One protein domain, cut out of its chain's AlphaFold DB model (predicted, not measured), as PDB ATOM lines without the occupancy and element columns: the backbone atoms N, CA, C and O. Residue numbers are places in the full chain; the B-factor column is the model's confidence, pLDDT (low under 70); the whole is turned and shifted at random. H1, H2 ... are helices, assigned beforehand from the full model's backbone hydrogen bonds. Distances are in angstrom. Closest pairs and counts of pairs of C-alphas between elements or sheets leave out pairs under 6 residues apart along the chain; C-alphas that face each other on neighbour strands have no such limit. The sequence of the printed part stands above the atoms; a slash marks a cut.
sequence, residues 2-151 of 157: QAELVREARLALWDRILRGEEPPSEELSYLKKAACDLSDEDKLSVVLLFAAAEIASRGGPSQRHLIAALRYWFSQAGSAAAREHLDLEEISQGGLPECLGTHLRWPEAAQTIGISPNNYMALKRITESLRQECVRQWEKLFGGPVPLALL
ATOM      1  N   GLN A   2      23.901   0.658  34.190       72.44
ATOM      2  CA  GLN A   2      22.748  -0.085  33.626       72.44
ATOM      3  C   GLN A   2      23.143  -1.421  32.963       72.44
ATOM      4  O   GLN A   2      22.496  -2.432  33.208       72.44
ATOM      5  N   ALA A   3      24.244  -1.458  32.206       72.56
ATOM      6  CA  ALA A   3      24.757  -2.697  31.608       72.56
ATOM      7  C   ALA A   3      25.211  -3.739  32.656       72.56
ATOM      8  O   ALA A   3      25.022  -4.936  32.461       72.56
ATOM      9  N   GLU A   4      25.763  -3.294  33.789       79.19
ATOM     10  CA  GLU A   4      26.170  -4.179  34.894       79.19
ATOM     11  C   GLU A   4      24.955  -4.783  35.600       79.19
ATOM     12  O   GLU A   4      24.911  -5.993  35.792       79.19
ATOM     13  N   LEU A   5      23.925  -3.979  35.881       81.81
ATOM     14  CA  LEU A   5      22.666  -4.463  36.458       81.81
ATOM     15  C   LEU A   5      21.958  -5.462  35.532       81.81
ATOM     16  O   LEU A   5      21.446  -6.485  35.983       81.81
ATOM     17  N   VAL A   6      21.968  -5.204  34.221       82.00
ATOM     18  CA  VAL A   6      21.468  -6.157  33.220       82.00
ATOM     19  C   VAL A   6      22.280  -7.448  33.264       82.00
ATOM     20  O   VAL A   6      21.700  -8.532  33.257       82.00
ATOM     21  N   ARG A   7      23.612  -7.363  33.331       82.19
ATOM     22  CA  ARG A   7      24.476  -8.541  33.432       82.19
ATOM     23  C   ARG A   7      24.165  -9.368  34.682       82.19
ATOM     24  O   ARG A   7      24.017 -10.579  34.552       82.19
ATOM     25  N   GLU A   8      24.040  -8.746  35.849       84.81
ATOM     26  CA  GLU A   8      23.697  -9.426  37.107       84.81
ATOM     27  C   GLU A   8      22.322 -10.098  37.043       84.81
ATOM     28  O   GLU A   8      22.198 -11.281  37.367       84.81
ATOM     29  N   ALA A   9      21.307  -9.396  36.530       87.00
ATOM     30  CA  ALA A   9      19.972  -9.959  36.342       87.00
ATOM     31  C   ALA A   9      19.984 -11.167  35.387       87.00
ATOM     32  O   ALA A   9      19.349 -12.184  35.661       87.00
ATOM     33  N   ARG A  10      20.755 -11.102  34.288       89.69
ATOM     34  CA  ARG A  10      20.938 -12.250  33.382       89.69
ATOM     35  C   ARG A  10      21.583 -13.440  34.098       89.69
ATOM     36  O   ARG A  10      21.153 -14.565  33.874       89.69
ATOM     37  N   LEU A  11      22.596 -13.213  34.940       88.81
ATOM     38  CA  LEU A  11      23.273 -14.285  35.684       88.81
ATOM     39  C   LEU A  11      22.322 -14.998  36.652       88.81
ATOM     40  O   LEU A  11      22.292 -16.228  36.670       88.81
ATOM     41  N   ALA A  12      21.514 -14.244  37.400       89.00
ATOM     42  CA  ALA A  12      20.514 -14.814  38.303       89.00
ATOM     43  C   ALA A  12      19.491 -15.686  37.551       89.00
ATOM     44  O   ALA A  12      19.143 -16.780  37.995       89.00
ATOM     45  N   LEU A  13      19.051 -15.239  36.372       91.44
ATOM     46  CA  LEU A  13      18.113 -15.992  35.541       91.44
ATOM     47  C   LEU A  13      18.743 -17.245  34.917       91.44
ATOM     48  O   LEU A  13      18.083 -18.282  34.844       91.44
ATOM     49  N   TRP A  14      20.015 -17.187  34.514       91.56
ATOM     50  CA  TRP A  14      20.741 -18.368  34.041       91.56
ATOM     51  C   TRP A  14      20.856 -19.449  35.117       91.56
ATOM     52  O   TRP A  14      20.619 -20.620  34.823       91.56
ATOM     53  N   ASP A  15      21.170 -19.065  36.356       91.06
ATOM     54  CA  ASP A  15      21.235 -19.990  37.494       91.06
ATOM     55  C   ASP A  15      19.884 -20.681  37.742       91.06
ATOM     56  O   ASP A  15      19.830 -21.909  37.830       91.06
ATOM     57  N   ARG A  16      18.771 -19.934  37.733       92.69
ATOM     58  CA  ARG A  16      17.416 -20.513  37.842       92.69
ATOM     59  C   ARG A  16      17.127 -21.526  36.730       92.69
ATOM     60  O   ARG A  16      16.716 -22.652  37.013       92.69
ATOM     61  N   ILE A  17      17.407 -21.173  35.471       92.56
ATOM     62  CA  ILE A  17      17.198 -22.079  34.326       92.56
ATOM     63  C   ILE A  17      18.034 -23.360  34.485       92.56
ATOM     64  O   ILE A  17      17.525 -24.456  34.255       92.56
ATOM     65  N   LEU A  18      19.293 -23.253  34.924       90.81
ATOM     66  CA  LEU A  18      20.190 -24.398  35.153       90.81
ATOM     67  C   LEU A  18      19.722 -25.338  36.275       90.81
ATOM     68  O   LEU A  18      20.053 -26.534  36.260       90.81
ATOM     69  N   ARG A  19      18.956 -24.812  37.235       89.69
ATOM     70  CA  ARG A  19      18.279 -25.576  38.294       89.69
ATOM     71  C   ARG A  19      16.954 -26.188  37.836       89.69
ATOM     72  O   ARG A  19      16.389 -27.008  38.551       89.69
ATOM     73  N   GLY A  20      16.485 -25.841  36.636       88.50
ATOM     74  CA  GLY A  20      15.175 -26.240  36.125       88.50
ATOM     75  C   GLY A  20      14.018 -25.454  36.741       88.50
ATOM     76  O   GLY A  20      12.874 -25.895  36.648       88.50
ATOM     77  N   GLU A  21      14.309 -24.311  37.359       90.88
ATOM     78  CA  GLU A  21      13.312 -23.401  37.912       90.88
ATOM     79  C   GLU A  21      12.751 -22.488  36.818       90.88
ATOM     80  O   GLU A  21      13.441 -22.130  35.858       90.88
ATOM     81  N   GLU A  22      11.490 -22.087  36.971       86.00
ATOM     82  CA  GLU A  22      10.875 -21.122  36.069       86.00
ATOM     83  C   GLU A  22      11.396 -19.703  36.377       86.00
ATOM     84  O   GLU A  22      11.336 -19.256  37.529       86.00
ATOM     85  N   PRO A  23      11.927 -18.976  35.378       86.62
ATOM     86  CA  PRO A  23      12.380 -17.608  35.578       86.62
ATOM     87  C   PRO A  23      11.193 -16.660  35.848       86.62
ATOM     88  O   PRO A  23      10.202 -16.691  35.115       86.62
ATOM     89  N   PRO A  24      11.274 -15.785  36.867       87.62
ATOM     90  CA  PRO A  24      10.163 -14.923  37.250       87.62
ATOM     91  C   PRO A  24       9.861 -13.855  36.191       87.62
ATOM     92  O   PRO A  24      10.748 -13.210  35.623       87.62
ATOM     93  N   SER A  25       8.567 -13.621  35.968       85.38
ATOM     94  CA  SER A  25       8.060 -12.708  34.938       85.38
ATOM     95  C   SER A  25       8.473 -11.246  35.150       85.38
ATOM     96  O   SER A  25       8.619 -10.507  34.174       85.38
ATOM     97  N   GLU A  26       8.694 -10.821  36.395       87.12
ATOM     98  CA  GLU A  26       9.129  -9.461  36.735       87.12
ATOM     99  C   GLU A  26      10.575  -9.184  36.299       87.12
ATOM    100  O   GLU A  26      10.830  -8.177  35.635       87.12
ATOM    101  N   GLU A  27      11.506 -10.099  36.593       85.38
ATOM    102  CA  GLU A  27      12.921  -9.989  36.197       85.38
ATOM    103  C   GLU A  27      13.059 -10.020  34.663       85.38
ATOM    104  O   GLU A  27      13.783  -9.210  34.077       85.38
ATOM    105  N   LEU A  28      12.281 -10.877  33.986       87.00
ATOM    106  CA  LEU A  28      12.185 -10.883  32.523       87.00
ATOM    107  C   LEU A  28      11.610  -9.559  31.995       87.00
ATOM    108  O   LEU A  28      12.144  -8.972  31.057       87.00
ATOM    109  N   SER A  29      10.552  -9.029  32.608       87.56
ATOM    110  CA  SER A  29       9.953  -7.754  32.190       87.56
ATOM    111  C   SER A  29      10.920  -6.576  32.337       87.56
ATOM    112  O   SER A  29      10.942  -5.689  31.479       87.56
ATOM    113  N   TYR A  30      11.731  -6.570  33.396       88.31
ATOM    114  CA  TYR A  30      12.812  -5.605  33.578       88.31
ATOM    115  C   TYR A  30      13.850  -5.708  32.454       88.31
ATOM    116  O   TYR A  30      14.128  -4.708  31.787       88.31
ATOM    117  N   LEU A  31      14.361  -6.913  32.180       88.19
ATOM    118  CA  LEU A  31      15.350  -7.131  31.123       88.19
ATOM    119  C   LEU A  31      14.833  -6.730  29.746       88.19
ATOM    120  O   LEU A  31      15.565  -6.105  28.984       88.19
ATOM    121  N   LYS A  32      13.566  -7.030  29.441       88.06
ATOM    122  CA  LYS A  32      12.937  -6.615  28.183       88.06
ATOM    123  C   LYS A  32      13.013  -5.100  27.990       88.06
ATOM    124  O   LYS A  32      13.339  -4.651  26.898       88.06
ATOM    125  N   LYS A  33      12.714  -4.322  29.035       88.06
ATOM    126  CA  LYS A  33      12.780  -2.853  28.975       88.06
ATOM    127  C   LYS A  33      14.216  -2.367  28.816       88.06
ATOM    128  O   LYS A  33      14.467  -1.486  28.008       88.06
ATOM    129  N   ALA A  34      15.147  -2.959  29.559       86.69
ATOM    130  CA  ALA A  34      16.547  -2.558  29.524       86.69
ATOM    131  C   ALA A  34      17.252  -2.929  28.207       86.69
ATOM    132  O   ALA A  34      18.203  -2.257  27.824       86.69
ATOM    133  N   ALA A  35      16.792  -3.969  27.502       85.62
ATOM    134  CA  ALA A  35      17.446  -4.486  26.301       85.62
ATOM    135  C   ALA A  35      17.454  -3.516  25.113       85.62
ATOM    136  O   ALA A  35      18.358  -3.583  24.282       85.62
ATOM    137  N   CYS A  36      16.471  -2.618  25.011       83.19
ATOM    138  CA  CYS A  36      16.381  -1.666  23.902       83.19
ATOM    139  C   CYS A  36      17.590  -0.717  23.838       83.19
ATOM    140  O   CYS A  36      18.038  -0.391  22.738       83.19
ATOM    141  N   ASP A  37      18.147  -0.362  24.997       85.56
ATOM    142  CA  ASP A  37      19.252   0.594  25.136       85.56
ATOM    143  C   ASP A  37      20.642  -0.068  25.061       85.56
ATOM    144  O   ASP A  37      21.666   0.604  25.184       85.56
ATOM    145  N   LEU A  38      20.699  -1.391  24.886       82.75
ATOM    146  CA  LEU A  38      21.951  -2.146  24.838       82.75
ATOM    147  C   LEU A  38      22.587  -2.145  23.440       82.75
ATOM    148  O   LEU A  38      21.926  -1.901  22.424       82.75
ATOM    149  N   SER A  39      23.877  -2.485  23.392       80.69
ATOM    150  CA  SER A  39      24.563  -2.832  22.144       80.69
ATOM    151  C   SER A  39      23.931  -4.074  21.505       80.69
ATOM    152  O   SER A  39      23.268  -4.868  22.176       80.69
ATOM    153  N   ASP A  40      24.149  -4.278  20.207       76.62
ATOM    154  CA  ASP A  40      23.588  -5.437  19.503       76.62
ATOM    155  C   ASP A  40      24.107  -6.776  20.060       76.62
ATOM    156  O   ASP A  40      23.358  -7.749  20.135       76.62
ATOM    157  N   GLU A  41      25.352  -6.814  20.538       73.81
ATOM    158  CA  GLU A  41      25.941  -7.984  21.206       73.81
ATOM    159  C   GLU A  41      25.243  -8.303  22.541       73.81
ATOM    160  O   GLU A  41      24.876  -9.448  22.825       73.81
ATOM    161  N   ASP A  42      24.975  -7.281  23.353       78.75
ATOM    162  CA  ASP A  42      24.251  -7.455  24.610       78.75
ATOM    163  C   ASP A  42      22.770  -7.801  24.383       78.75
ATOM    164  O   ASP A  42      22.195  -8.586  25.145       78.75
ATOM    165  N   LYS A  43      22.150  -7.276  23.315       82.44
ATOM    166  CA  LYS A  43      20.793  -7.657  22.889       82.44
ATOM    167  C   LYS A  43      20.712  -9.134  22.540       82.44
ATOM    168  O   LYS A  43      19.766  -9.793  22.967       82.44
ATOM    169  N   LEU A  44      21.705  -9.672  21.829       82.88
ATOM    170  CA  LEU A  44      21.782 -11.105  21.529       82.88
ATOM    171  C   LEU A  44      21.842 -11.945  22.809       82.88
ATOM    172  O   LEU A  44      21.137 -12.947  22.920       82.88
ATOM    173  N   SER A  45      22.612 -11.501  23.803       83.25
ATOM    174  CA  SER A  45      22.700 -12.177  25.103       83.25
ATOM    175  C   SER A  45      21.360 -12.190  25.850       83.25
ATOM    176  O   SER A  45      21.004 -13.189  26.476       83.25
ATOM    177  N   VAL A  46      20.586 -11.100  25.772       87.81
ATOM    178  CA  VAL A  46      19.223 -11.053  26.328       87.81
ATOM    179  C   VAL A  46      18.279 -11.965  25.539       87.81
ATOM    180  O   VAL A  46      17.538 -12.736  26.139       87.81
ATOM    181  N   VAL A  47      18.322 -11.933  24.209       89.50
ATOM    182  CA  VAL A  47      17.488 -12.783  23.341       89.50
ATOM    183  C   VAL A  47      17.723 -14.266  23.612       89.50
ATOM    184  O   VAL A  47      16.759 -15.018  23.744       89.50
ATOM    185  N   LEU A  48      18.985 -14.673  23.768       89.75
ATOM    186  CA  LEU A  48      19.355 -16.043  24.113       89.75
ATOM    187  C   LEU A  48      18.737 -16.485  25.444       89.75
ATOM    188  O   LEU A  48      18.205 -17.590  25.544       89.75
ATOM    189  N   LEU A  49      18.762 -15.611  26.452       91.75
ATOM    190  CA  LEU A  49      18.153 -15.883  27.751       91.75
ATOM    191  C   LEU A  49      16.630 -16.040  27.644       91.75
ATOM    192  O   LEU A  49      16.074 -16.974  28.214       91.75
ATOM    193  N   PHE A  50      15.955 -15.165  26.896       93.06
ATOM    194  CA  PHE A  50      14.508 -15.267  26.671       93.06
ATOM    195  C   PHE A  50      14.131 -16.549  25.927       93.06
ATOM    196  O   PHE A  50      13.139 -17.190  26.270       93.06
ATOM    197  N   ALA A  51      14.934 -16.952  24.943       92.44
ATOM    198  CA  ALA A  51      14.730 -18.196  24.216       92.44
ATOM    199  C   ALA A  51      14.913 -19.424  25.120       92.44
ATOM    200  O   ALA A  51      14.095 -20.345  25.101       92.44
ATOM    201  N   ALA A  52      15.951 -19.418  25.961       92.44
ATOM    202  CA  ALA A  52      16.177 -20.465  26.947       92.44
ATOM    203  C   ALA A  52      15.042 -20.530  27.984       92.44
ATOM    204  O   ALA A  52      14.549 -21.617  28.273       92.44
ATOM    205  N   ALA A  53      14.581 -19.384  28.492       93.44
ATOM    206  CA  ALA A  53      13.461 -19.290  29.426       93.44
ATOM    207  C   ALA A  53      12.164 -19.873  28.840       93.44
ATOM    208  O   ALA A  53      11.485 -20.658  29.496       93.44
ATOM    209  N   GLU A  54      11.855 -19.543  27.586       93.38
ATOM    210  CA  GLU A  54      10.687 -20.056  26.865       93.38
ATOM    211  C   GLU A  54      10.768 -21.572  26.618       93.38
ATOM    212  O   GLU A  54       9.776 -22.288  26.716       93.38
ATOM    213  N   ILE A  55      11.952 -22.106  26.312       91.44
ATOM    214  CA  ILE A  55      12.130 -23.558  26.182       91.44
ATOM    215  C   ILE A  55      12.028 -24.244  27.549       91.44
ATOM    216  O   ILE A  55      11.467 -25.339  27.642       91.44
ATOM    217  N   ALA A  56      12.553 -23.617  28.602       91.25
ATOM    218  CA  ALA A  56      12.501 -24.146  29.957       91.25
ATOM    219  C   ALA A  56      11.063 -24.210  30.496       91.25
ATOM    220  O   ALA A  56      10.692 -25.233  31.072       91.25
ATOM    221  N   SER A  57      10.241 -23.184  30.250       90.56
ATOM    222  CA  SER A  57       8.844 -23.117  30.715       90.56
ATOM    223  C   SER A  57       7.937 -24.177  30.080       90.56
ATOM    224  O   SER A  57       6.969 -24.620  30.694       90.56
ATOM    225  N   ARG A  58       8.274 -24.667  28.877       89.56
ATOM    226  CA  ARG A  58       7.568 -25.789  28.222       89.56
ATOM    227  C   ARG A  58       7.753 -27.124  28.955       89.56
ATOM    228  O   ARG A  58       6.966 -28.047  28.745       89.56
ATOM    229  N   GLY A  59       8.792 -27.244  29.784       87.44
ATOM    230  CA  GLY A  59       9.095 -28.441  30.562       87.44
ATOM    231  C   GLY A  59       9.514 -29.664  29.733       87.44
ATOM    232  O   GLY A  59       9.910 -29.592  28.563       87.44
ATOM    233  N   GLY A  60       9.448 -30.836  30.368       89.25
ATOM    234  CA  GLY A  60       9.599 -32.131  29.704       89.25
ATOM    235  C   GLY A  60      11.006 -32.421  29.149       89.25
ATOM    236  O   GLY A  60      12.018 -31.977  29.699       89.25
ATOM    237  N   PRO A  61      11.118 -33.236  28.079       89.38
ATOM    238  CA  PRO A  61      12.411 -33.591  27.492       89.38
ATOM    239  C   PRO A  61      13.203 -32.388  26.967       89.38
ATOM    240  O   PRO A  61      14.422 -32.382  27.087       89.38
ATOM    241  N   SER A  62      12.534 -31.371  26.416       87.50
ATOM    242  CA  SER A  62      13.191 -30.181  25.859       87.50
ATOM    243  C   SER A  62      13.888 -29.351  26.932       87.50
ATOM    244  O   SER A  62      15.047 -28.992  26.749       87.50
ATOM    245  N   GLN A  63      13.231 -29.129  28.076       92.81
ATOM    246  CA  GLN A  63      13.843 -28.470  29.233       92.81
ATOM    247  C   GLN A  63      15.074 -29.239  29.722       92.81
ATOM    248  O   GLN A  63      16.127 -28.648  29.941       92.81
ATOM    249  N   ARG A  64      14.977 -30.570  29.838       90.12
ATOM    250  CA  ARG A  64      16.133 -31.398  30.200       90.12
ATOM    251  C   ARG A  64      17.264 -31.213  29.190       90.12
ATOM    252  O   ARG A  64      18.345 -30.788  29.572       90.12
ATOM    253  N   HIS A  65      17.023 -31.434  27.899       90.69
ATOM    254  CA  HIS A  65      18.061 -31.250  26.879       90.69
ATOM    255  C   HIS A  65      18.710 -29.854  26.940       90.69
ATOM    256  O   HIS A  65      19.929 -29.764  26.807       90.69
ATOM    257  N   LEU A  66      17.927 -28.800  27.203       91.56
ATOM    258  CA  LEU A  66      18.436 -27.438  27.388       91.56
ATOM    259  C   LEU A  66      19.382 -27.348  28.585       91.56
ATOM    260  O   LEU A  66      20.480 -26.830  28.439       91.56
ATOM    261  N   ILE A  67      18.996 -27.879  29.746       92.25
ATOM    262  CA  ILE A  67      19.831 -27.838  30.953       92.25
ATOM    263  C   ILE A  67      21.165 -28.565  30.730       92.25
ATOM    264  O   ILE A  67      22.206 -28.028  31.103       92.25
ATOM    265  N   ALA A  68      21.174 -29.744  30.090       88.31
ATOM    266  CA  ALA A  68      22.437 -30.421  29.762       88.31
ATOM    267  C   ALA A  68      23.283 -29.597  28.794       88.31
ATOM    268  O   ALA A  68      24.487 -29.480  28.999       88.31
ATOM    269  N   ALA A  69      22.669 -29.023  27.757       87.31
ATOM    270  CA  ALA A  69      23.389 -28.204  26.791       87.31
ATOM    271  C   ALA A  69      23.985 -26.950  27.443       87.31
ATOM    272  O   ALA A  69      25.153 -26.655  27.222       87.31
ATOM    273  N   LEU A  70      23.244 -26.272  28.322       88.50
ATOM    274  CA  LEU A  70      23.747 -25.122  29.072       88.50
ATOM    275  C   LEU A  70      24.894 -25.516  30.005       88.50
ATOM    276  O   LEU A  70      25.919 -24.846  29.997       88.50
ATOM    277  N   ARG A  71      24.776 -26.614  30.764       87.25
ATOM    278  CA  ARG A  71      25.876 -27.120  31.611       87.25
ATOM    279  C   ARG A  71      27.122 -27.433  30.787       87.25
ATOM    280  O   ARG A  71      28.220 -27.050  31.179       87.25
ATOM    281  N   TYR A  72      26.933 -28.082  29.640       83.44
ATOM    282  CA  TYR A  72      27.996 -28.341  28.679       83.44
ATOM    283  C   TYR A  72      28.645 -27.028  28.218       83.44
ATOM    284  O   TYR A  72      29.830 -26.830  28.458       83.44
ATOM    285  N   TRP A  73      27.888 -26.085  27.655       82.88
ATOM    286  CA  TRP A  73      28.434 -24.828  27.131       82.88
ATOM    287  C   TRP A  73      29.073 -23.944  28.206       82.88
ATOM    288  O   TRP A  73      30.158 -23.420  27.975       82.88
ATOM    289  N   PHE A  74      28.469 -23.820  29.393       80.50
ATOM    290  CA  PHE A  74      29.066 -23.074  30.504       80.50
ATOM    291  C   PHE A  74      30.376 -23.704  30.982       80.50
ATOM    292  O   PHE A  74      31.302 -22.965  31.296       80.50
ATOM    293  N   SER A  75      30.498 -25.038  30.978       76.88
ATOM    294  CA  SER A  75      31.761 -25.711  31.326       76.88
ATOM    295  C   SER A  75      32.882 -25.508  30.296       76.88
ATOM    296  O   SER A  75      34.042 -25.754  30.608       76.88
ATOM    297  N   GLN A  76      32.539 -25.074  29.079       71.06
ATOM    298  CA  GLN A  76      33.479 -24.814  27.984       71.06
ATOM    299  C   GLN A  76      33.754 -23.310  27.784       71.06
ATOM    300  O   GLN A  76      34.660 -22.933  27.043       71.06
ATOM    301  N   ALA A  77      32.973 -22.428  28.417       64.62
ATOM    302  CA  ALA A  77      33.099 -20.984  28.257       64.62
ATOM    303  C   ALA A  77      34.308 -20.442  29.042       64.62
ATOM    304  O   ALA A  77      34.386 -20.603  30.255       64.62
ATOM    305  N   GLY A  78      35.220 -19.740  28.357       52.66
ATOM    306  CA  GLY A  78      36.313 -18.990  28.994       52.66
ATOM    307  C   GLY A  78      37.728 -19.550  28.820       52.66
ATOM    308  O   GLY A  78      38.668 -18.890  29.254       52.66
ATOM    309  N   SER A  79      37.935 -20.689  28.152       52.00
ATOM    310  CA  SER A  79      39.300 -21.184  27.901       52.00
ATOM    311  C   SER A  79      39.410 -22.044  26.642       52.00
ATOM    312  O   SER A  79      38.647 -22.987  26.460       52.00
ATOM    313  N   ALA A  80      40.410 -21.754  25.807       45.12
ATOM    314  CA  ALA A  80      40.669 -22.409  24.521       45.12
ATOM    315  C   ALA A  80      41.292 -23.821  24.612       45.12
ATOM    316  O   ALA A  80      41.601 -24.408  23.578       45.12
ATOM    317  N   ALA A  81      41.500 -24.379  25.805       50.75
ATOM    318  CA  ALA A  81      42.163 -25.669  25.972       50.75
ATOM    319  C   ALA A  81      41.340 -26.583  26.881       50.75
ATOM    320  O   ALA A  81      41.348 -26.426  28.097       50.75
ATOM    321  N   ALA A  82      40.665 -27.567  26.287       50.59
ATOM    322  CA  ALA A  82      40.233 -28.752  27.013       50.59
ATOM    323  C   ALA A  82      41.500 -29.489  27.475       50.59
ATOM    324  O   ALA A  82      42.164 -30.154  26.681       50.59
ATOM    325  N   ARG A  83      41.903 -29.307  28.733       54.78
ATOM    326  CA  ARG A  83      43.038 -30.044  29.296       54.78
ATOM    327  C   ARG A  83      42.558 -31.443  29.659       54.78
ATOM    328  O   ARG A  83      41.762 -31.613  30.574       54.78
ATOM    329  N   GLU A  84      43.024 -32.445  28.916       52.69
ATOM    330  CA  GLU A  84      42.651 -33.845  29.152       52.69
ATOM    331  C   GLU A  84      43.148 -34.364  30.509       52.69
ATOM    332  O   GLU A  84      42.593 -35.336  31.024       52.69
ATOM    333  N   HIS A  85      44.172 -33.740  31.102       54.22
ATOM    334  CA  HIS A  85      44.769 -34.136  32.378       54.22
ATOM    335  C   HIS A  85      44.893 -32.924  33.314       54.22
ATOM    336  O   HIS A  85      45.454 -31.896  32.943       54.22
ATOM    337  N   LEU A  86      44.357 -33.062  34.531       53.12
ATOM    338  CA  LEU A  86      44.578 -32.133  35.641       53.12
ATOM    339  C   LEU A  86      45.967 -32.408  36.227       53.12
ATOM    340  O   LEU A  86      46.161 -33.424  36.897       53.12
ATOM    341  N   ASP A  87      46.923 -31.519  35.969       56.34
ATOM    342  CA  ASP A  87      48.213 -31.523  36.655       56.34
ATOM    343  C   ASP A  87      48.076 -30.788  38.001       56.34
ATOM    344  O   ASP A  87      47.750 -29.601  38.061       56.34
ATOM    345  N   LEU A  88      48.301 -31.514  39.099       57.75
ATOM    346  CA  LEU A  88      48.222 -30.979  40.460       57.75
ATOM    347  C   LEU A  88      49.291 -29.905  40.730       57.75
ATOM    348  O   LEU A  88      49.058 -29.026  41.561       57.75
ATOM    349  N   GLU A  89      50.439 -29.943  40.042       57.59
ATOM    350  CA  GLU A  89      51.456 -28.892  40.151       57.59
ATOM    351  C   GLU A  89      51.018 -27.621  39.410       57.59
ATOM    352  O   GLU A  89      51.198 -26.521  39.938       57.59
ATOM    353  N   GLU A  90      50.343 -27.740  38.262       52.34
ATOM    354  CA  GLU A  90      49.764 -26.588  37.560       52.34
ATOM    355  C   GLU A  90      48.609 -25.950  38.343       52.34
ATOM    356  O   GLU A  90      48.495 -24.735  38.332       52.34
ATOM    357  N   ILE A  91      47.805 -26.717  39.088       54.62
ATOM    358  CA  ILE A  91      46.752 -26.196  39.992       54.62
ATOM    359  C   ILE A  91      47.323 -25.311  41.111       54.62
ATOM    360  O   ILE A  91      46.673 -24.389  41.600       54.62
ATOM    361  N   SER A  92      48.552 -25.586  41.548       55.00
ATOM    362  CA  SER A  92      49.214 -24.735  42.539       55.00
ATOM    363  C   SER A  92      49.668 -23.385  41.956       55.00
ATOM    364  O   SER A  92      49.969 -22.467  42.721       55.00
ATOM    365  N   GLN A  93      49.696 -23.253  40.621       54.72
ATOM    366  CA  GLN A  93      50.221 -22.094  39.883       54.72
ATOM    367  C   GLN A  93      49.162 -21.341  39.052       54.72
ATOM    368  O   GLN A  93      49.231 -20.117  38.950       54.72
ATOM    369  N   GLY A  94      48.186 -22.041  38.476       50.44
ATOM    370  CA  GLY A  94      46.963 -21.531  37.852       50.44
ATOM    371  C   GLY A  94      45.823 -21.712  38.843       50.44
ATOM    372  O   GLY A  94      45.658 -22.794  39.391       50.44
ATOM    373  N   GLY A  95      45.122 -20.636  39.176       54.22
ATOM    374  CA  GLY A  95      44.273 -20.560  40.360       54.22
ATOM    375  C   GLY A  95      43.110 -21.565  40.450       54.22
ATOM    376  O   GLY A  95      42.887 -22.466  39.649       54.22
ATOM    377  N   LEU A  96      42.275 -21.362  41.471       51.84
ATOM    378  CA  LEU A  96      41.007 -22.085  41.642       51.84
ATOM    379  C   LEU A  96      40.114 -22.155  40.374       51.84
ATOM    380  O   LEU A  96      39.412 -23.157  40.239       51.84
ATOM    381  N   PRO A  97      40.099 -21.170  39.445       49.66
ATOM    382  CA  PRO A  97      39.323 -21.269  38.204       49.66
ATOM    383  C   PRO A  97      39.682 -22.475  37.323       49.66
ATOM    384  O   PRO A  97      38.785 -23.107  36.769       49.66
ATOM    385  N   GLU A  98      40.957 -22.849  37.246       50.81
ATOM    386  CA  GLU A  98      41.459 -23.987  36.474       50.81
ATOM    387  C   GLU A  98      41.021 -25.327  37.089       50.81
ATOM    388  O   GLU A  98      40.766 -26.291  36.372       50.81
ATOM    389  N   CYS A  99      40.826 -25.367  38.413       51.31
ATOM    390  CA  CYS A  99      40.241 -26.515  39.121       51.31
ATOM    391  C   CYS A  99      38.734 -26.662  38.881       51.31
ATOM    392  O   CYS A  99      38.182 -27.754  39.006       51.31
ATOM    393  N   LEU A 100      38.057 -25.546  38.597       51.62
ATOM    394  CA  LEU A 100      36.619 -25.495  38.336       51.62
ATOM    395  C   LEU A 100      36.284 -25.749  36.861       51.62
ATOM    396  O   LEU A 100      35.109 -25.963  36.553       51.62
ATOM    397  N   GLY A 101      37.290 -25.745  35.975       53.88
ATOM    398  CA  GLY A 101      37.213 -26.095  34.555       53.88
ATOM    399  C   GLY A 101      36.782 -27.546  34.357       53.88
ATOM    400  O   GLY A 101      37.567 -28.410  33.991       53.88
ATOM    401  N   THR A 102      35.510 -27.827  34.636       59.66
ATOM    402  CA  THR A 102      34.939 -29.178  34.601       59.66
ATOM    403  C   THR A 102      34.941 -29.785  33.202       59.66
ATOM    404  O   THR A 102      34.783 -30.998  33.106       59.66
ATOM    405  N   HIS A 103      35.115 -28.966  32.149       69.00
ATOM    406  CA  HIS A 103      35.233 -29.362  30.740       69.00
ATOM    407  C   HIS A 103      34.343 -30.548  30.385       69.00
ATOM    408  O   HIS A 103      34.797 -31.538  29.805       69.00
ATOM    409  N   LEU A 104      33.067 -30.453  30.755       70.50
ATOM    410  CA  LEU A 104      32.172 -31.583  30.620       70.50
ATOM    411  C   LEU A 104      32.091 -31.946  29.145       70.50
ATOM    412  O   LEU A 104      31.845 -31.096  28.288       70.50
ATOM    413  N   ARG A 105      32.265 -33.223  28.840       80.50
ATOM    414  CA  ARG A 105      31.868 -33.790  27.558       80.50
ATOM    415  C   ARG A 105      30.346 -33.894  27.542       80.50
ATOM    416  O   ARG A 105      29.708 -34.067  28.583       80.50
ATOM    417  N   TRP A 106      29.741 -33.855  26.354       79.00
ATOM    418  CA  TRP A 106      28.290 -34.041  26.219       79.00
ATOM    419  C   TRP A 106      27.747 -35.263  26.995       79.00
ATOM    420  O   TRP A 106      26.755 -35.095  27.705       79.00
ATOM    421  N   PRO A 107      28.388 -36.452  26.957       82.44
ATOM    422  CA  PRO A 107      27.964 -37.594  27.761       82.44
ATOM    423  C   PRO A 107      27.877 -37.299  29.262       82.44
ATOM    424  O   PRO A 107      26.918 -37.718  29.903       82.44
ATOM    425  N   GLU A 108      28.835 -36.558  29.820       81.56
ATOM    426  CA  GLU A 108      28.881 -36.214  31.246       81.56
ATOM    427  C   GLU A 108      27.748 -35.240  31.593       81.56
ATOM    428  O   GLU A 108      26.983 -35.484  32.525       81.56
ATOM    429  N   ALA A 109      27.544 -34.200  30.780       82.88
ATOM    430  CA  ALA A 109      26.436 -33.265  30.967       82.88
ATOM    431  C   ALA A 109      25.061 -33.955  30.843       82.88
ATOM    432  O   ALA A 109      24.179 -33.739  31.678       82.88
ATOM    433  N   ALA A 110      24.886 -34.831  29.851       84.00
ATOM    434  CA  ALA A 110      23.658 -35.591  29.616       84.00
ATOM    435  C   ALA A 110      23.303 -36.526  30.787       84.00
ATOM    436  O   ALA A 110      22.127 -36.625  31.163       84.00
ATOM    437  N   GLN A 111      24.303 -37.167  31.405       86.56
ATOM    438  CA  GLN A 111      24.109 -38.043  32.568       86.56
ATOM    439  C   GLN A 111      23.514 -37.301  33.766       86.56
ATOM    440  O   GLN A 111      22.619 -37.836  34.418       86.56
ATOM    441  N   THR A 112      23.939 -36.056  34.016       83.12
ATOM    442  CA  THR A 112      23.502 -35.271  35.192       83.12
ATOM    443  C   THR A 112      21.996 -35.000  35.244       83.12
ATOM    444  O   THR A 112      21.484 -34.545  36.266       83.12
ATOM    445  N   ILE A 113      21.284 -35.259  34.148       82.62
ATOM    446  CA  ILE A 113      19.844 -35.032  34.018       82.62
ATOM    447  C   ILE A 113      19.098 -36.212  33.371       82.62
ATOM    448  O   ILE A 113      17.965 -36.066  32.900       82.62
ATOM    449  N   GLY A 114      19.725 -37.393  33.343       82.75
ATOM    450  CA  GLY A 114      19.090 -38.639  32.909       82.75
ATOM    451  C   GLY A 114      18.786 -38.725  31.409       82.75
ATOM    452  O   GLY A 114      17.795 -39.349  31.023       82.75
ATOM    453  N   ILE A 115      19.598 -38.094  30.555       86.50
ATOM    454  CA  ILE A 115      19.561 -38.294  29.098       86.50
ATOM    455  C   ILE A 115      20.568 -39.385  28.723       86.50
ATOM    456  O   ILE A 115      21.619 -39.515  29.348       86.50
ATOM    457  N   SER A 116      20.271 -40.154  27.670       86.25
ATOM    458  CA  SER A 116      21.238 -41.101  27.105       86.25
ATOM    459  C   SER A 116      22.550 -40.380  26.735       86.25
ATOM    460  O   SER A 116      22.513 -39.478  25.891       86.25
ATOM    461  N   PRO A 117      23.704 -40.782  27.301       82.00
ATOM    462  CA  PRO A 117      24.973 -40.066  27.124       82.00
ATOM    463  C   PRO A 117      25.445 -40.024  25.664       82.00
ATOM    464  O   PRO A 117      26.107 -39.083  25.239       82.00
ATOM    465  N   ASN A 118      25.039 -41.015  24.865       85.81
ATOM    466  CA  ASN A 118      25.416 -41.147  23.455       85.81
ATOM    467  C   ASN A 118      24.448 -40.424  22.502       85.81
ATOM    468  O   ASN A 118      24.598 -40.491  21.283       85.81
ATOM    469  N   ASN A 119      23.426 -39.737  23.021       84.12
ATOM    470  CA  ASN A 119      22.419 -39.065  22.204       84.12
ATOM    471  C   ASN A 119      22.864 -37.654  21.794       84.12
ATOM    472  O   ASN A 119      22.266 -36.659  22.197       84.12
ATOM    473  N   TYR A 120      23.893 -37.557  20.955       84.50
ATOM    474  CA  TYR A 120      24.350 -36.278  20.386       84.50
ATOM    475  C   TYR A 120      23.276 -35.594  19.520       84.50
ATOM    476  O   TYR A 120      23.270 -34.375  19.359       84.50
ATOM    477  N   MET A 121      22.298 -36.356  19.022       88.12
ATOM    478  CA  MET A 121      21.131 -35.809  18.330       88.12
ATOM    479  C   MET A 121      20.232 -34.972  19.249       88.12
ATOM    480  O   MET A 121      19.475 -34.135  18.761       88.12
ATOM    481  N   ALA A 122      20.260 -35.179  20.570       84.06
ATOM    482  CA  ALA A 122      19.575 -34.290  21.506       84.06
ATOM    483  C   ALA A 122      20.258 -32.919  21.579       84.06
ATOM    484  O   ALA A 122      19.553 -31.914  21.517       84.06
ATOM    485  N   LEU A 123      21.597 -32.881  21.608       85.38
ATOM    486  CA  LEU A 123      22.369 -31.637  21.558       85.38
ATOM    487  C   LEU A 123      22.078 -30.860  20.264       85.38
ATOM    488  O   LEU A 123      21.675 -29.706  20.322       85.38
ATOM    489  N   LYS A 124      22.147 -31.513  19.096       84.31
ATOM    490  CA  LYS A 124      21.818 -30.856  17.815       84.31
ATOM    491  C   LYS A 124      20.391 -30.295  17.786       84.31
ATOM    492  O   LYS A 124      20.178 -29.152  17.389       84.31
ATOM    493  N   ARG A 125      19.403 -31.077  18.240       88.50
ATOM    494  CA  ARG A 125      17.994 -30.646  18.271       88.50
ATOM    495  C   ARG A 125      17.762 -29.464  19.200       88.50
ATOM    496  O   ARG A 125      16.962 -28.595  18.856       88.50
ATOM    497  N   ILE A 126      18.410 -29.436  20.365       89.50
ATOM    498  CA  ILE A 126      18.218 -28.333  21.303       89.50
ATOM    499  C   ILE A 126      18.932 -27.065  20.843       89.50
ATOM    500  O   ILE A 126      18.339 -26.000  20.955       89.50
ATOM    501  N   THR A 127      20.115 -27.173  20.230       85.38
ATOM    502  CA  THR A 127      20.785 -26.040  19.570       85.38
ATOM    503  C   THR A 127      19.886 -25.426  18.502       85.38
ATOM    504  O   THR A 127      19.661 -24.219  18.497       85.38
ATOM    505  N   GLU A 128      19.300 -26.260  17.639       87.31
ATOM    506  CA  GLU A 128      18.396 -25.791  16.589       87.31
ATOM    507  C   GLU A 128      17.111 -25.172  17.160       87.31
ATOM    508  O   GLU A 128      16.680 -24.109  16.719       87.31
ATOM    509  N   SER A 129      16.521 -25.797  18.183       88.31
ATOM    510  CA  SER A 129      15.329 -25.263  18.858       88.31
ATOM    511  C   SER A 129      15.612 -23.907  19.508       88.31
ATOM    512  O   SER A 129      14.793 -22.996  19.411       88.31
ATOM    513  N   LEU A 130      16.779 -23.764  20.142       87.50
ATOM    514  CA  LEU A 130      17.221 -22.522  20.765       87.50
ATOM    515  C   LEU A 130      17.449 -21.437  19.714       87.50
ATOM    516  O   LEU A 130      16.979 -20.321  19.896       87.50
ATOM    517  N   ARG A 131      18.073 -21.770  18.579       87.12
ATOM    518  CA  ARG A 131      18.257 -20.849  17.449       87.12
ATOM    519  C   ARG A 131      16.922 -20.338  16.909       87.12
ATOM    520  O   ARG A 131      16.735 -19.129  16.797       87.12
ATOM    521  N   GLN A 132      15.984 -21.238  16.614       89.50
ATOM    522  CA  GLN A 132      14.649 -20.867  16.131       89.50
ATOM    523  C   GLN A 132      13.904 -19.984  17.134       89.50
ATOM    524  O   GLN A 132      13.230 -19.030  16.749       89.50
ATOM    525  N   GLU A 133      14.033 -20.280  18.426       92.12
ATOM    526  CA  GLU A 133      13.407 -19.474  19.462       92.12
ATOM    527  C   GLU A 133      14.098 -18.108  19.613       92.12
ATOM    528  O   GLU A 133      13.405 -17.105  19.728       92.12
ATOM    529  N   CYS A 134      15.426 -18.010  19.483       87.88
ATOM    530  CA  CYS A 134      16.136 -16.726  19.434       87.88
ATOM    531  C   CYS A 134      15.627 -15.826  18.302       87.88
ATOM    532  O   CYS A 134      15.419 -14.635  18.521       87.88
ATOM    533  N   VAL A 135      15.383 -16.384  17.110       88.19
ATOM    534  CA  VAL A 135      14.792 -15.642  15.981       88.19
ATOM    535  C   VAL A 135      13.425 -15.066  16.373       88.19
ATOM    536  O   VAL A 135      13.209 -13.861  16.255       88.19
ATOM    537  N   ARG A 136      12.534 -15.894  16.938       90.62
ATOM    538  CA  ARG A 136      11.204 -15.449  17.398       90.62
ATOM    539  C   ARG A 136      11.283 -14.385  18.490       90.62
ATOM    540  O   ARG A 136      10.520 -13.420  18.471       90.62
ATOM    541  N   GLN A 137      12.182 -14.552  19.459       90.94
ATOM    542  CA  GLN A 137      12.342 -13.595  20.553       90.94
ATOM    543  C   GLN A 137      12.934 -12.274  20.055       90.94
ATOM    544  O   GLN A 137      12.496 -11.223  20.512       90.94
ATOM    545  N   TRP A 138      13.856 -12.295  19.088       89.25
ATOM    546  CA  TRP A 138      14.371 -11.078  18.457       89.25
ATOM    547  C   TRP A 138      13.247 -10.263  17.810       89.25
ATOM    548  O   TRP A 138      13.079  -9.080  18.114       89.25
ATOM    549  N   GLU A 139      12.429 -10.909  16.977       90.50
ATOM    550  CA  GLU A 139      11.272 -10.281  16.330       90.50
ATOM    551  C   GLU A 139      10.282  -9.731  17.368       90.50
ATOM    552  O   GLU A 139       9.839  -8.587  17.268       90.50
ATOM    553  N   LYS A 140       9.988 -10.506  18.419       90.12
ATOM    554  CA  LYS A 140       9.070 -10.122  19.502       90.12
ATOM    555  C   LYS A 140       9.580  -8.959  20.359       90.12
ATOM    556  O   LYS A 140       8.770  -8.195  20.892       90.12
ATOM    557  N   LEU A 141      10.890  -8.862  20.575       88.94
ATOM    558  CA  LEU A 141      11.498  -7.857  21.447       88.94
ATOM    559  C   LEU A 141      11.791  -6.550  20.708       88.94
ATOM    560  O   LEU A 141      11.568  -5.486  21.281       88.94
ATOM    561  N   PHE A 142      12.256  -6.626  19.460       88.38
ATOM    562  CA  PHE A 142      12.798  -5.466  18.748       88.38
ATOM    563  C   PHE A 142      12.075  -5.132  17.440       88.38
ATOM    564  O   PHE A 142      12.249  -4.025  16.937       88.38
ATOM    565  N   GLY A 143      11.281  -6.048  16.869       83.69
ATOM    566  CA  GLY A 143      10.528  -5.815  15.627       83.69
ATOM    567  C   GLY A 143      11.383  -5.511  14.386       83.69
ATOM    568  O   GLY A 143      10.845  -5.078  13.369       83.69
ATOM    569  N   GLY A 144      12.704  -5.690  14.472       78.69
ATOM    570  CA  GLY A 144      13.671  -5.365  13.425       78.69
ATOM    571  C   GLY A 144      14.213  -6.597  12.694       78.69
ATOM    572  O   GLY A 144      13.897  -7.730  13.065       78.69
ATOM    573  N   PRO A 145      15.063  -6.394  11.669       79.62
ATOM    574  CA  PRO A 145      15.692  -7.492  10.947       79.62
ATOM    575  C   PRO A 145      16.536  -8.348  11.896       79.62
ATOM    576  O   PRO A 145      17.261  -7.831  12.747       79.62
ATOM    577  N   VAL A 146      16.422  -9.664  11.744       80.31
ATOM    578  CA  VAL A 146      17.133 -10.639  12.573       80.31
ATOM    579  C   VAL A 146      18.617 -10.662  12.176       80.31
ATOM    580  O   VAL A 146      18.917 -10.781  10.985       80.31
ATOM    581  N   PRO A 147      19.561 -10.575  13.132       78.19
ATOM    582  CA  PRO A 147      20.986 -10.648  12.853       78.19
ATOM    583  C   PRO A 147      21.359 -11.927  12.107       78.19
ATOM    584  O   PRO A 147      20.928 -13.021  12.473       78.19
ATOM    585  N   LEU A 148      22.236 -11.809  11.106       72.50
ATOM    586  CA  LEU A 148      22.722 -12.953  10.322       72.50
ATOM    587  C   LEU A 148      23.337 -14.057  11.197       72.50
ATOM    588  O   LEU A 148      23.229 -15.233  10.856       72.50
ATOM    589  N   ALA A 149      23.926 -13.688  12.339       69.50
ATOM    590  CA  ALA A 149      24.474 -14.619  13.324       69.50
ATOM    591  C   ALA A 149      23.428 -15.598  13.891       69.50
ATOM    592  O   ALA A 149      23.774 -16.721  14.232       69.50
ATOM    593  N   LEU A 150      22.147 -15.211  13.956       68.19
ATOM    594  CA  LEU A 150      21.053 -16.096  14.378       68.19
ATOM    595  C   LEU A 150      20.491 -16.934  13.215       68.19
ATOM    596  O   LEU A 150      19.831 -17.949  13.435       68.19
ATOM    597  N   LEU A 151      20.742 -16.516  11.970       65.19
ATOM    598  CA  LEU A 151      20.202 -17.146  10.764       65.19
ATOM    599  C   LEU A 151      21.120 -18.232  10.191       65.19
ATOM    600  O   LEU A 151      20.617 -19.202   9.622       65.19
TER     601      LEU A 151
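What this domain is: This is residues 2 to 151 of the 157 residues of an uncharacterized protein of Chloroflexi bacterium (UniProt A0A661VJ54). A three-helix up-and-down bundle, H1 to H3, continues into H4, and the long H8 crosses H3 and H4 on the side of H3 away from H1. From the end of H4 the chain reaches out in a loose loop with the small H5 and H6, away from this body, and returns to H7, which packs on H4; H9 packs on H8. The printed part has 150 residues with nine named helices, H1 to H9 in order, and no named strand; the class is all helix. It is compact, with a radius of gyration of the C-alphas of 16.8 A and spans of 51 by 35 by 30 A.

How they stand to each other: H1, residues 2 to 19, and H2, residues 25 to 35, form a helical hairpin at a steep tilt of 39 degrees; their closest C-alphas, Val 6 and Leu 31, are 6.5 A apart. H2 and H3, residues 40 to 57, form another at a shallow tilt of 19 degrees, closest at the C-alphas of Ala 35 and Lys 43, 5.7 A. H4, residues 60 to 76, touches H3 at Ala 56 and Gln 63, whose C-alphas are 4.6 A apart. H5, residues 88 to 91, and H6, residues 96 to 100, are close but not clearly touching, with the C-alphas of Ile 91 and Cys 99 closest at 6.6 A. H7, residues 106 to 111, touches H4 at Ala 68 and Ala 109, C-alphas 5.1 A apart. H8, residues 120 to 142, touches H3 at a steep tilt of 63 degrees, closest at the C-alphas of Ala 51 and Glu 133, 5.1 A, and is about perpendicular to H4, 87 degrees, closest at those of Leu 66 and Ile 126, 6.2 A. H9, residues 148 to 151, touches H8 at Arg 131 and Leu 150, C-alphas 6.3 A apart. Every O i to N i+4 pair is within hydrogen-bond range in H1, H2, H3, H4, H6, H7 and H8; H5 and H9 are too short for such a pair.

Where its parts are: H1 begins at C-alpha 2 (22.748, -0.085, 33.626) and is 26.3 A long from first to last C-alpha; H3 measures 25.6 A, H4 25.0 A, and H8 32.9 A. H8 ends at C-alpha 142 (12.798, -5.466, 18.748), and H9 at C-alpha 151 (20.202, -17.146, 10.764).

The domain as a whole: The C-alphas farthest apart, Glu 89 and Gly 143, are 53.0 A apart. The printed part has no cut. The link H4 to H5 is long. Mean pLDDT of the printed part is 79.9; residues 77 to 103 and 149 to 151 are under 70.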